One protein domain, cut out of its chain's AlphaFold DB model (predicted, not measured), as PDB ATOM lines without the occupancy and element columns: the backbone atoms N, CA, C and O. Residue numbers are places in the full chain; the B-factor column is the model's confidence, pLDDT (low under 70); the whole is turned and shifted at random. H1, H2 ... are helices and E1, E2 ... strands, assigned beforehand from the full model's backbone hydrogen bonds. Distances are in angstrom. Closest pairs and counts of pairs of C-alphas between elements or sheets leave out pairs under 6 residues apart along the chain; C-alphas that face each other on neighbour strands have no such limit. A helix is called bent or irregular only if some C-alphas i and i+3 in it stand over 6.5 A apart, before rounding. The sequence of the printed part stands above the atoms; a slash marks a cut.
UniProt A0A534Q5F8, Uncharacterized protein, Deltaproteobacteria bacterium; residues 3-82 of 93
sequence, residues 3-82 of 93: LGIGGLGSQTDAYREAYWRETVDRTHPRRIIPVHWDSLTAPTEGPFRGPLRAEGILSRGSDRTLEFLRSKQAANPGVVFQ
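Overview. This is residues 3 to 82 of the 93 residues of an uncharacterized protein of Deltaproteobacteria bacterium (UniProt A0A534Q5F8). The longest helix, H3, the helix H1 and the strand E1 make a triangle by their centres, loosely put together, with both ends of the printed part, residues 3 to 4 and residues 80 to 81, paired side by side with E1 to make a small parallel patch. From E1 the long unnamed stretch of residues 36 to 52 reaches out as an arm past Glu 45 and folds back to the short helix H2, which leads through a tight turn of the chain into H3. The printed part has 80 residues with three named helices and one named strand, in the order H1, E1, H2, H3 along the chain; no two named strands pair. The class is mostly helix, with helices holding 33 and strands 5 of the 38 residues in named elements, under half of those printed. The whole is compact, with a radius of gyration of the C-alphas of 13.4 A, and its C-alphas span 36 by 26 by 18 A, the arm adding to the longest of these.

Along the chain. H3 holds residues 62 to 75 and measures 19.8 A from first to last C-alpha; it runs from C-alpha 62 at (4.295, -49.561, 26.904) to C-alpha 75 at (14.278, -48.844, 43.976). H1 holds residues 13 to 25 and measures 16.3 A, beginning at C-alpha 13 at (18.240, -49.034, 28.334). H1 is neither bent nor irregular, but only just: C-alphas 22 and 25 are 6.3 A apart. E1 holds residues 31 to 35, with 12.9 A from first to last C-alpha. H2 holds residues 53 to 58 and is the shortest helix, at 8.4 A. The unnamed stretch of residues 36 to 52 includes C-alpha 45 at (-12.103, -34.130, 21.089).

Arrangement. H3 touches no helix. It is near H1, with 11 pairs of C-alphas within 10 A and no pair within 8 A. H3 and H2 are close but not clearly touching, with 1 pair of C-alphas within 8 A; their closest C-alphas are those of Ser 62 and Gly 56, 7.8 A apart. The lines of H2 and H3 stand at a steep tilt of 58 degrees, they run the same way, and their centres are 19.6 A apart. E1 is apart from H3, and it is also apart from H1 and from H2. H1 and H2 are apart. E1 pairs with no named strand, but two stretches too short to be named pair with it: residues 3 to 4 with residues 34 to 35 of E1, parallel, and residues 80 to 81 with residues 31 to 32 of E1, parallel. In the backbones of H2 and H3 every O i to N i+4 pair is within hydrogen-bond range, and in H1 8 of 9 are. No two elements form a hairpin.

Size, cuts and confidence. The two C-alphas farthest apart are those of Glu 45 and Ala 75, at 37.9 A, while the first and last printed C-alphas, Leu 3 and Gln 82, are 10.7 A apart. The printed part runs from residue 3 to residue 82 of a full chain of 93 residues and has no cut. The link from E1 to H2 is long, with 17 residues, and their C-alphas lie 7 to 23 A from the mean of all C-alphas. The links from H1 to E1, with 5 residues, and from H2 to H3, with 3 residues, are tight. The mean pLDDT of the printed part is 83.4. Confidence is low, under 70, at 14 residues, namely residue 48 and residues 50 to 62; H2 has a mean pLDDT of 50, against 97 for H1, 92 for E1 and 88 for H3.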
ATOM      1  N   LEU A   3       5.759 -36.522  34.738       93.88
ATOM      2  CA  LEU A   3       6.848 -37.170  34.001       93.88
ATOM      3  C   LEU A   3       6.323 -37.659  32.650       93.88
ATOM      4  O   LEU A   3       5.481 -38.552  32.617       93.88
ATOM      5  N   GLY A   4       6.795 -37.078  31.548       91.75
ATOM      6  CA  GLY A   4       6.393 -37.496  30.203       91.75
ATOM      7  C   GLY A   4       7.010 -38.838  29.816       91.75
ATOM      8  O   GLY A   4       8.223 -38.931  29.677       91.75
ATOM      9  N   ILE A   5       6.195 -39.872  29.616       88.94
ATOM     10  CA  ILE A   5       6.667 -41.247  29.360       88.94
ATOM     11  C   ILE A   5       6.362 -41.756  27.943       88.94
ATOM     12  O   ILE A   5       6.605 -42.925  27.639       88.94
ATOM     13  N   GLY A   6       5.856 -40.885  27.068       85.12
ATOM     14  CA  GLY A   6       5.536 -41.212  25.679       85.12
ATOM     15  C   GLY A   6       6.753 -41.746  24.923       85.12
ATOM     16  O   GLY A   6       7.805 -41.112  24.893       85.12
ATOM     17  N   GLY A   7       6.626 -42.944  24.346       81.69
ATOM     18  CA  GLY A   7       7.695 -43.600  23.581       81.69
ATOM     19  C   GLY A   7       8.908 -44.061  24.403       81.69
ATOM     20  O   GLY A   7       9.854 -44.600  23.828       81.69
ATOM     21  N   LEU A   8       8.906 -43.904  25.734       87.44
ATOM     22  CA  LEU A   8      10.074 -44.182  26.577       87.44
ATOM     23  C   LEU A   8      10.555 -45.639  26.461       87.44
ATOM     24  O   LEU A   8      11.754 -45.902  26.476       87.44
ATOM     25  N   GLY A   9       9.645 -46.599  26.311       85.00
ATOM     26  CA  GLY A   9      10.000 -48.016  26.201       85.00
ATOM     27  C   GLY A   9      10.474 -48.452  24.815       85.00
ATOM     28  O   GLY A   9      10.967 -49.570  24.676       85.00
ATOM     29  N   SER A  10      10.363 -47.586  23.804       84.31
ATOM     30  CA  SER A  10      11.021 -47.768  22.502       84.31
ATOM     31  C   SER A  10      12.513 -47.452  22.559       84.31
ATOM     32  O   SER A  10      13.251 -47.808  21.644       84.31
ATOM     33  N   GLN A  11      12.956 -46.764  23.612       89.75
ATOM     34  CA  GLN A  11      14.325 -46.297  23.753       89.75
ATOM     35  C   GLN A  11      15.245 -47.378  24.336       89.75
ATOM     36  O   GLN A  11      14.817 -48.317  25.021       89.75
ATOM     37  N   THR A  12      16.546 -47.214  24.095       93.69
ATOM     38  CA  THR A  12      17.583 -48.080  24.672       93.69
ATOM     39  C   THR A  12      17.565 -48.020  26.203       93.69
ATOM     40  O   THR A  12      17.074 -47.055  26.796       93.69
ATOM     41  N   ASP A  13      18.105 -49.044  26.868       94.44
ATOM     42  CA  ASP A  13      18.240 -49.034  28.334       94.44
ATOM     43  C   ASP A  13      19.075 -47.833  28.801       94.44
ATOM     44  O   ASP A  13      18.683 -47.121  29.724       94.44
ATOM     45  N   ALA A  14      20.171 -47.537  28.093       97.50
ATOM     46  CA  ALA A  14      21.032 -46.393  28.383       97.50
ATOM     47  C   ALA A  14      20.276 -45.055  28.318       97.50
ATOM     48  O   ALA A  14      20.468 -44.200  29.182       97.50
ATOM     49  N   TYR A  15      19.390 -44.884  27.330       96.69
ATOM     50  CA  TYR A  15      18.556 -43.689  27.238       96.69
ATOM     51  C   TYR A  15      17.582 -43.596  28.415       96.69
ATOM     52  O   TYR A  15      17.471 -42.540  29.030       96.69
ATOM     53  N   ARG A  16      16.892 -44.691  28.761       96.06
ATOM     54  CA  ARG A  16      15.929 -44.713  29.877       96.06
ATOM     55  C   ARG A  16      16.592 -44.372  31.212       96.06
ATOM     56  O   ARG A  16      16.054 -43.575  31.979       96.06
ATOM     57  N   GLU A  17      17.776 -44.917  31.457       98.00
ATOM     58  CA  GLU A  17      18.577 -44.610  32.643       98.00
ATOM     59  C   GLU A  17      19.048 -43.151  32.671       98.00
ATOM     60  O   GLU A  17      18.931 -42.480  33.698       98.00
ATOM     61  N   ALA A  18      19.532 -42.625  31.541       98.50
ATOM     62  CA  ALA A  18      19.915 -41.220  31.434       98.50
ATOM     63  C   ALA A  18      18.727 -40.279  31.665       98.50
ATOM     64  O   ALA A  18      18.829 -39.348  32.463       98.50
ATOM     65  N   TYR A  19      17.589 -40.583  31.043       97.69
ATOM     66  CA  TYR A  19      16.338 -39.858  31.217       97.69
ATOM     67  C   TYR A  19      15.920 -39.810  32.689       97.69
ATOM     68  O   TYR A  19      15.643 -38.732  33.213       97.69
ATOM     69  N   TRP A  20      15.925 -40.949  33.389       97.56
ATOM     70  CA  TRP A  20      15.608 -40.998  34.820       97.56
ATOM     71  C   TRP A  20      16.575 -40.160  35.655       97.56
ATOM     72  O   TRP A  20      16.137 -39.336  36.458       97.56
ATOM     73  N   ARG A  21      17.884 -40.320  35.431       98.06
ATOM     74  CA  ARG A  21      18.912 -39.565  36.154       98.06
ATOM     75  C   ARG A  21      18.716 -38.060  35.991       98.06
ATOM     76  O   ARG A  21      18.805 -37.307  36.956       98.06
ATOM     77  N   GLU A  22      18.460 -37.609  34.771       98.00
ATOM     78  CA  GLU A  22      18.389 -36.183  34.441       98.00
ATOM     79  C   GLU A  22      17.053 -35.538  34.814       98.00
ATOM     80  O   GLU A  22      17.014 -34.336  35.064       98.00
ATOM     81  N   THR A  23      15.978 -36.322  34.922       96.94
ATOM     82  CA  THR A  23      14.646 -35.806  35.267       96.94
ATOM     83  C   THR A  23      14.270 -36.034  36.723       96.94
ATOM     84  O   THR A  23      13.802 -35.108  37.376       96.94
ATOM     85  N   VAL A  24      14.475 -37.236  37.258       96.94
ATOM     86  CA  VAL A  24      14.049 -37.615  38.609       96.94
ATOM     87  C   VAL A  24      15.184 -37.431  39.602       96.94
ATOM     88  O   VAL A  24      15.021 -36.664  40.549       96.94
ATOM     89  N   ASP A  25      16.343 -38.056  39.378       96.81
ATOM     90  CA  ASP A  25      17.420 -38.019  40.379       96.81
ATOM     91  C   ASP A  25      17.947 -36.595  40.576       96.81
ATOM     92  O   ASP A  25      18.226 -36.182  41.695       96.81
ATOM     93  N   ARG A  26      18.033 -35.788  39.510       97.12
ATOM     94  CA  ARG A  26      18.475 -34.387  39.616       97.12
ATOM     95  C   ARG A  26      17.465 -33.472  40.306       97.12
ATOM     96  O   ARG A  26      17.881 -32.518  40.963       97.12
ATOM     97  N   THR A  27      16.164 -33.727  40.168       96.75
ATOM     98  CA  THR A  27      15.116 -32.824  40.687       96.75
ATOM     99  C   THR A  27      14.508 -33.286  42.010       96.75
ATOM    100  O   THR A  27      13.795 -32.516  42.651       96.75
ATOM    101  N   HIS A  28      14.824 -34.507  42.450       96.19
ATOM    102  CA  HIS A  28      14.402 -35.098  43.721       96.19
ATOM    103  C   HIS A  28      12.888 -34.956  44.007       96.19
ATOM    104  O   HIS A  28      12.486 -34.488  45.082       96.19
ATOM    105  N   PRO A  29      11.999 -35.329  43.066       96.75
ATOM    106  CA  PRO A  29      10.571 -35.182  43.271       96.75
ATOM    107  C   PRO A  29      10.080 -36.201  44.304       96.75
ATOM    108  O   PRO A  29      10.332 -37.394  44.191       96.75
ATOM    109  N   ARG A  30       9.274 -35.759  45.273       95.56
ATOM    110  CA  ARG A  30       8.611 -36.676  46.229       95.56
ATOM    111  C   ARG A  30       7.404 -37.402  45.626       95.56
ATOM    112  O   ARG A  30       6.937 -38.400  46.165       95.56
ATOM    113  N   ARG A  31       6.863 -36.871  44.524       95.56
ATOM    114  CA  ARG A  31       5.690 -37.407  43.820       95.56
ATOM    115  C   ARG A  31       5.880 -37.325  42.312       95.56
ATOM    116  O   ARG A  31       6.186 -36.246  41.790       95.56
ATOM    117  N   ILE A  32       5.608 -38.431  41.628       95.25
ATOM    118  CA  ILE A  32       5.634 -38.554  40.170       95.25
ATOM    119  C   ILE A  32       4.237 -38.922  39.670       95.25
ATOM    120  O   ILE A  32       3.625 -39.865  40.163       95.25
ATOM    121  N   ILE A  33       3.754 -38.175  38.678       92.88
ATOM    122  CA  ILE A  33       2.540 -38.472  37.917       92.88
ATOM    123  C   ILE A  33       2.966 -38.711  36.464       92.88
ATOM    124  O   ILE A  33       3.308 -37.742  35.781       92.88
ATOM    125  N   PRO A  34       3.022 -39.965  35.985       90.06
ATOM    126  CA  PRO A  34       3.367 -40.245  34.595       90.06
ATOM    127  C   PRO A  34       2.283 -39.727  33.634       90.06
ATOM    128  O   PRO A  34       1.096 -39.970  33.853       90.06
ATOM    129  N   VAL A  35       2.687 -39.038  32.565       84.88
ATOM    130  CA  VAL A  35       1.810 -38.454  31.527       84.88
ATOM    131  C   VAL A  35       2.284 -38.849  30.125       84.88
ATOM    132  O   VAL A  35       3.399 -39.345  29.976       84.88
ATOM    133  N   HIS A  36       1.458 -38.634  29.097       83.56
ATOM    134  CA  HIS A  36       1.704 -39.091  27.716       83.56
ATOM    135  C   HIS A  36       1.783 -40.606  27.588       83.56
ATOM    136  O   HIS A  36       2.688 -41.184  26.988       83.56
ATOM    137  N   TRP A  37       0.816 -41.254  28.215       74.00
ATOM    138  CA  TRP A  37       0.601 -42.689  28.110       74.00
ATOM    139  C   TRP A  37      -0.526 -43.038  27.125       74.00
ATOM    140  O   TRP A  37      -0.788 -44.215  26.851       74.00
ATOM    141  N   ASP A  38      -1.216 -41.994  26.685       72.94
ATOM    142  CA  ASP A  38      -2.216 -41.823  25.640       72.94
ATOM    143  C   ASP A  38      -1.552 -41.501  24.286       72.94
ATOM    144  O   ASP A  38      -0.327 -41.388  24.186       72.94
ATOM    145  N   SER A  39      -2.351 -41.406  23.221       73.94
ATOM    146  CA  SER A  39      -1.845 -40.990  21.912       73.94
ATOM    147  C   SER A  39      -1.512 -39.501  21.895       73.94
ATOM    148  O   SER A  39      -2.356 -38.661  22.186       73.94
ATOM    149  N   LEU A  40      -0.295 -39.187  21.453       74.69
ATOM    150  CA  LEU A  40       0.185 -37.816  21.257       74.69
ATOM    151  C   LEU A  40      -0.397 -37.138  20.008       74.69
ATOM    152  O   LEU A  40      -0.250 -35.931  19.842       74.69
ATOM    153  N   THR A  41      -0.997 -37.917  19.108       76.56
ATOM    154  CA  THR A  41      -1.416 -37.474  17.770       76.56
ATOM    155  C   THR A  41      -2.913 -37.643  17.525       76.56
ATOM    156  O   THR A  41      -3.431 -37.175  16.511       76.56
ATOM    157  N   ALA A  42      -3.629 -38.302  18.440       77.12
ATOM    158  CA  ALA A  42      -5.075 -38.413  18.362       77.12
ATOM    159  C   ALA A  42      -5.752 -37.048  18.598       77.12
ATOM    160  O   ALA A  42      -5.218 -36.209  19.324       77.12
ATOM    161  N   PRO A  43      -6.950 -36.829  18.023       80.94
ATOM    162  CA  PRO A  43      -7.752 -35.649  18.322       80.94
ATOM    163  C   PRO A  43      -7.992 -35.486  19.826       80.94
ATOM    164  O   PRO A  43      -8.210 -36.466  20.538       80.94
ATOM    165  N   THR A  44      -8.005 -34.236  20.290       77.00
ATOM    166  CA  THR A  44      -8.308 -33.886  21.688       77.00
ATOM    167  C   THR A  44      -9.806 -33.910  22.002       77.00
ATOM    168  O   THR A  44     -10.194 -33.790  23.160       77.00
ATOM    169  N   GLU A  45     -10.649 -34.044  20.978       84.31
ATOM    170  CA  GLU A  45     -12.103 -34.130  21.089       84.31
ATOM    171  C   GLU A  45     -12.571 -35.592  21.019       84.31
ATOM    172  O   GLU A  45     -12.132 -36.364  20.162       84.31
ATOM    173  N   GLY A  46     -13.504 -35.962  21.901       75.44
ATOM    174  CA  GLY A  46     -14.057 -37.316  21.983       75.44
ATOM    175  C   GLY A  46     -13.296 -38.240  22.947       75.44
ATOM    176  O   GLY A  46     -12.574 -37.768  23.826       75.44
ATOM    177  N   PRO A  47     -13.492 -39.568  22.851       78.00
ATOM    178  CA  PRO A  47     -12.861 -40.519  23.763       78.00
ATOM    179  C   PRO A  47     -11.334 -40.498  23.660       78.00
ATOM    180  O   PRO A  47     -10.786 -40.562  22.556       78.00
ATOM    181  N   PHE A  48     -10.649 -40.503  24.809       69.06
ATOM    182  CA  PHE A  48      -9.196 -40.651  24.851       69.06
ATOM    183  C   PHE A  48      -8.765 -41.946  24.169       69.06
ATOM    184  O   PHE A  48      -9.276 -43.032  24.456       69.06
ATOM    185  N   ARG A  49      -7.786 -41.831  23.273       70.38
ATOM    186  CA  ARG A  49      -7.219 -42.971  22.558       70.38
ATOM    187  C   ARG A  49      -5.863 -43.320  23.148       70.38
ATOM    188  O   ARG A  49      -5.050 -42.445  23.437       70.38
ATOM    189  N   GLY A  50      -5.610 -44.617  23.304       66.88
ATOM    190  CA  GLY A  50      -4.245 -45.102  23.495       66.88
ATOM    191  C   GLY A  50      -3.383 -44.800  22.261       66.88
ATOM    192  O   GLY A  50      -3.944 -44.500  21.203       66.88
ATOM    193  N   PRO A  51      -2.047 -44.887  22.378       65.06
ATOM    194  CA  PRO A  51      -1.136 -44.670  21.253       65.06
ATOM    195  C   PRO A  51      -1.565 -45.483  20.023       65.06
ATOM    196  O   PRO A  51      -1.998 -46.635  20.148       65.06
ATOM    197  N   LEU A  52      -1.492 -44.871  18.835       60.94
ATOM    198  CA  LEU A  52      -1.925 -45.497  17.575       60.94
ATOM    199  C   LEU A  52      -1.209 -46.836  17.377       60.94
ATOM    200  O   LEU A  52      -0.056 -46.957  17.744       60.94
ATOM    201  N   ARG A  53      -1.807 -47.848  16.731       51.75
ATOM    202  CA  ARG A  53      -1.133 -49.155  16.523       51.75
ATOM    203  C   ARG A  53       0.235 -49.053  15.829       51.75
ATOM    204  O   ARG A  53       1.108 -49.848  16.143       51.75
ATOM    205  N   ALA A  54       0.451 -48.079  14.942       52.12
ATOM    206  CA  ALA A  54       1.772 -47.805  14.363       52.12
ATOM    207  C   ALA A  54       2.755 -47.219  15.399       52.12
ATOM    208  O   ALA A  54       3.907 -47.643  15.457       52.12
ATOM    209  N   GLU A  55       2.281 -46.334  16.282       51.62
ATOM    210  CA  GLU A  55       3.015 -45.870  17.469       51.62
ATOM    211  C   GLU A  55       3.231 -47.014  18.469       51.62
ATOM    212  O   GLU A  55       4.290 -47.075  19.063       51.62
ATOM    213  N   GLY A  56       2.292 -47.961  18.581       50.06
ATOM    214  CA  GLY A  56       2.311 -49.176  19.401       50.06
ATOM    215  C   GLY A  56       3.295 -50.243  18.917       50.06
ATOM    216  O   GLY A  56       3.927 -50.919  19.723       50.06
ATOM    217  N   ILE A  57       3.465 -50.375  17.599       45.03
ATOM    218  CA  ILE A  57       4.481 -51.235  16.974       45.03
ATOM    219  C   ILE A  57       5.869 -50.597  17.118       45.03
ATOM    220  O   ILE A  57       6.831 -51.301  17.428       45.03
ATOM    221  N   LEU A  58       5.973 -49.269  16.978       47.88
ATOM    222  CA  LEU A  58       7.178 -48.517  17.353       47.88
ATOM    223  C   LEU A  58       7.411 -48.550  18.877       47.88
ATOM    224  O   LEU A  58       8.555 -48.549  19.325       47.88
ATOM    225  N   SER A  59       6.346 -48.656  19.676       45.97
ATOM    226  CA  SER A  59       6.327 -48.731  21.138       45.97
ATOM    227  C   SER A  59       6.042 -50.131  21.660       45.97
ATOM    228  O   SER A  59       5.177 -50.301  22.520       45.97
ATOM    229  N   ARG A  60       6.836 -51.128  21.240       49.84
ATOM    230  CA  ARG A  60       7.070 -52.407  21.961       49.84
ATOM    231  C   ARG A  60       7.557 -52.188  23.414       49.84
ATOM    232  O   ARG A  60       8.582 -52.700  23.846       49.84
ATOM    233  N   GLY A  61       6.875 -51.338  24.151       55.03
ATOM    234  CA  GLY A  61       7.466 -50.212  24.847       55.03
ATOM    235  C   GLY A  61       6.525 -49.695  25.918       55.03
ATOM    236  O   GLY A  61       7.012 -49.310  26.960       55.03
ATOM    237  N   SER A  62       5.203 -49.800  25.770       62.12
ATOM    238  CA  SER A  62       4.295 -49.561  26.904       62.12
ATOM    239  C   SER A  62       4.565 -50.543  28.053       62.12
ATOM    240  O   SER A  62       4.687 -50.116  29.199       62.12
ATOM    241  N   ASP A  63       4.775 -51.827  27.740       73.88
ATOM    242  CA  ASP A  63       5.132 -52.851  28.733       73.88
ATOM    243  C   ASP A  63       6.527 -52.596  29.313       73.88
ATOM    244  O   ASP A  63       6.691 -52.563  30.528       73.88
ATOM    245  N   ARG A  64       7.517 -52.282  28.466       82.44
ATOM    246  CA  ARG A  64       8.879 -51.947  28.921       82.44
ATOM    247  C   ARG A  64       8.946 -50.644  29.711       82.44
ATOM    248  O   ARG A  64       9.776 -50.512  30.604       82.44
ATOM    249  N   THR A  65       8.103 -49.667  29.387       86.00
ATOM    250  CA  THR A  65       7.935 -48.436  30.159       86.00
ATOM    251  C   THR A  65       7.348 -48.780  31.511       86.00
ATOM    252  O   THR A  65       7.884 -48.333  32.516       86.00
ATOM    253  N   LEU A  66       6.296 -49.597  31.568       85.25
ATOM    254  CA  LEU A  66       5.707 -50.012  32.835       85.25
ATOM    255  C   LEU A  66       6.705 -50.801  33.695       85.25
ATOM    256  O   LEU A  66       6.842 -50.500  34.878       85.25
ATOM    257  N   GLU A  67       7.423 -51.761  33.116       90.25
ATOM    258  CA  GLU A  67       8.481 -52.528  33.787       90.25
ATOM    259  C   GLU A  67       9.583 -51.613  34.326       90.25
ATOM    260  O   GLU A  67       9.948 -51.706  35.499       90.25
ATOM    261  N   PHE A  68      10.064 -50.683  33.498       92.88
ATOM    262  CA  PHE A  68      11.062 -49.697  33.894       92.88
ATOM    263  C   PHE A  68      10.564 -48.799  35.033       92.88
ATOM    264  O   PHE A  68      11.253 -48.614  36.030       92.88
ATOM    265  N   LEU A  69       9.348 -48.260  34.940       91.94
ATOM    266  CA  LEU A  69       8.801 -47.398  35.991       91.94
ATOM    267  C   LEU A  69       8.551 -48.175  37.287       91.94
ATOM    268  O   LEU A  69       8.801 -47.641  38.364       91.94
ATOM    269  N   ARG A  70       8.121 -49.441  37.204       91.75
ATOM    270  CA  ARG A  70       7.976 -50.322  38.374       91.75
ATOM    271  C   ARG A  70       9.318 -50.607  39.036       91.75
ATOM    272  O   ARG A  70       9.397 -50.535  40.261       91.75
ATOM    273  N   SER A  71      10.369 -50.887  38.261       95.19
ATOM    274  CA  SER A  71      11.706 -51.107  38.824       95.19
ATOM    275  C   SER A  71      12.232 -49.842  39.506       95.19
ATOM    276  O   SER A  71      12.741 -49.911  40.626       95.19
ATOM    277  N   LYS A  72      12.016 -48.669  38.899       96.12
ATOM    278  CA  LYS A  72      12.375 -47.379  39.497       96.12
ATOM    279  C   LYS A  72      11.577 -47.064  40.754       96.12
ATOM    280  O   LYS A  72      12.171 -46.629  41.734       96.12
ATOM    281  N   GLN A  73      10.273 -47.319  40.768       94.00
ATOM    282  CA  GLN A  73       9.449 -47.148  41.964       94.00
ATOM    283  C   GLN A  73       9.920 -48.063  43.105       94.00
ATOM    284  O   GLN A  73      10.067 -47.599  44.232       94.00
ATOM    285  N   ALA A  74      10.211 -49.335  42.816       94.44
ATOM    286  CA  ALA A  74      10.708 -50.284  43.812       94.44
ATOM    287  C   ALA A  74      12.075 -49.870  44.390       94.44
ATOM    288  O   ALA A  74      12.302 -50.005  45.589       94.44
ATOM    289  N   ALA A  75      12.963 -49.326  43.554       96.12
ATOM    290  CA  ALA A  75      14.278 -48.844  43.976       96.12
ATOM    291  C   ALA A  75      14.237 -47.502  44.737       96.12
ATOM    292  O   ALA A  75      15.222 -47.138  45.375       96.12
ATOM    293  N   ASN A  76      13.123 -46.763  44.681       95.06
ATOM    294  CA  ASN A  76      13.000 -45.416  45.240       95.06
ATOM    295  C   ASN A  76      11.774 -45.301  46.166       95.06
ATOM    296  O   ASN A  76      10.812 -44.607  45.829       95.06
ATOM    297  N   PRO A  77      11.796 -45.921  47.363       90.25
ATOM    298  CA  PRO A  77      10.638 -45.961  48.264       90.25
ATOM    299  C   PRO A  77      10.192 -44.577  48.770       90.25
ATOM    300  O   PRO A  77       9.054 -44.416  49.203       90.25
ATOM    301  N   GLY A  78      11.062 -43.561  48.701       91.94
ATOM    302  CA  GLY A  78      10.733 -42.172  49.045       91.94
ATOM    303  C   GLY A  78       9.952 -41.410  47.966       91.94
ATOM    304  O   GLY A  78       9.541 -40.274  48.207       91.94
ATOM    305  N   VAL A  79       9.751 -42.003  46.784       94.00
ATOM    306  CA  VAL A  79       9.056 -41.380  45.654       94.00
ATOM    307  C   VAL A  79       7.703 -42.046  45.446       94.00
ATOM    308  O   VAL A  79       7.604 -43.222  45.102       94.00
ATOM    309  N   VAL A  80       6.632 -41.271  45.599       94.31
ATOM    310  CA  VAL A  80       5.269 -41.768  45.389       94.31
ATOM    311  C   VAL A  80       4.896 -41.659  43.915       94.31
ATOM    312  O   VAL A  80       4.802 -40.557  43.369       94.31
ATOM    313  N   PHE A  81       4.631 -42.799  43.283       91.81
ATOM    314  CA  PHE A  81       4.023 -42.852  41.958       91.81
ATOM    315  C   PHE A  81       2.509 -42.788  42.099       91.81
ATOM    316  O   PHE A  81       1.895 -43.630  42.751       91.81
ATOM    317  N   GLN A  82       1.913 -41.780  41.478       88.75
ATOM    318  CA  GLN A  82       0.473 -41.611  41.429       88.75
ATOM    319  C   GLN A  82       0.038 -41.629  39.971       88.75
ATOM    320  O   GLN A  82       0.377 -40.741  39.191       88.75
TER     321      GLN A  82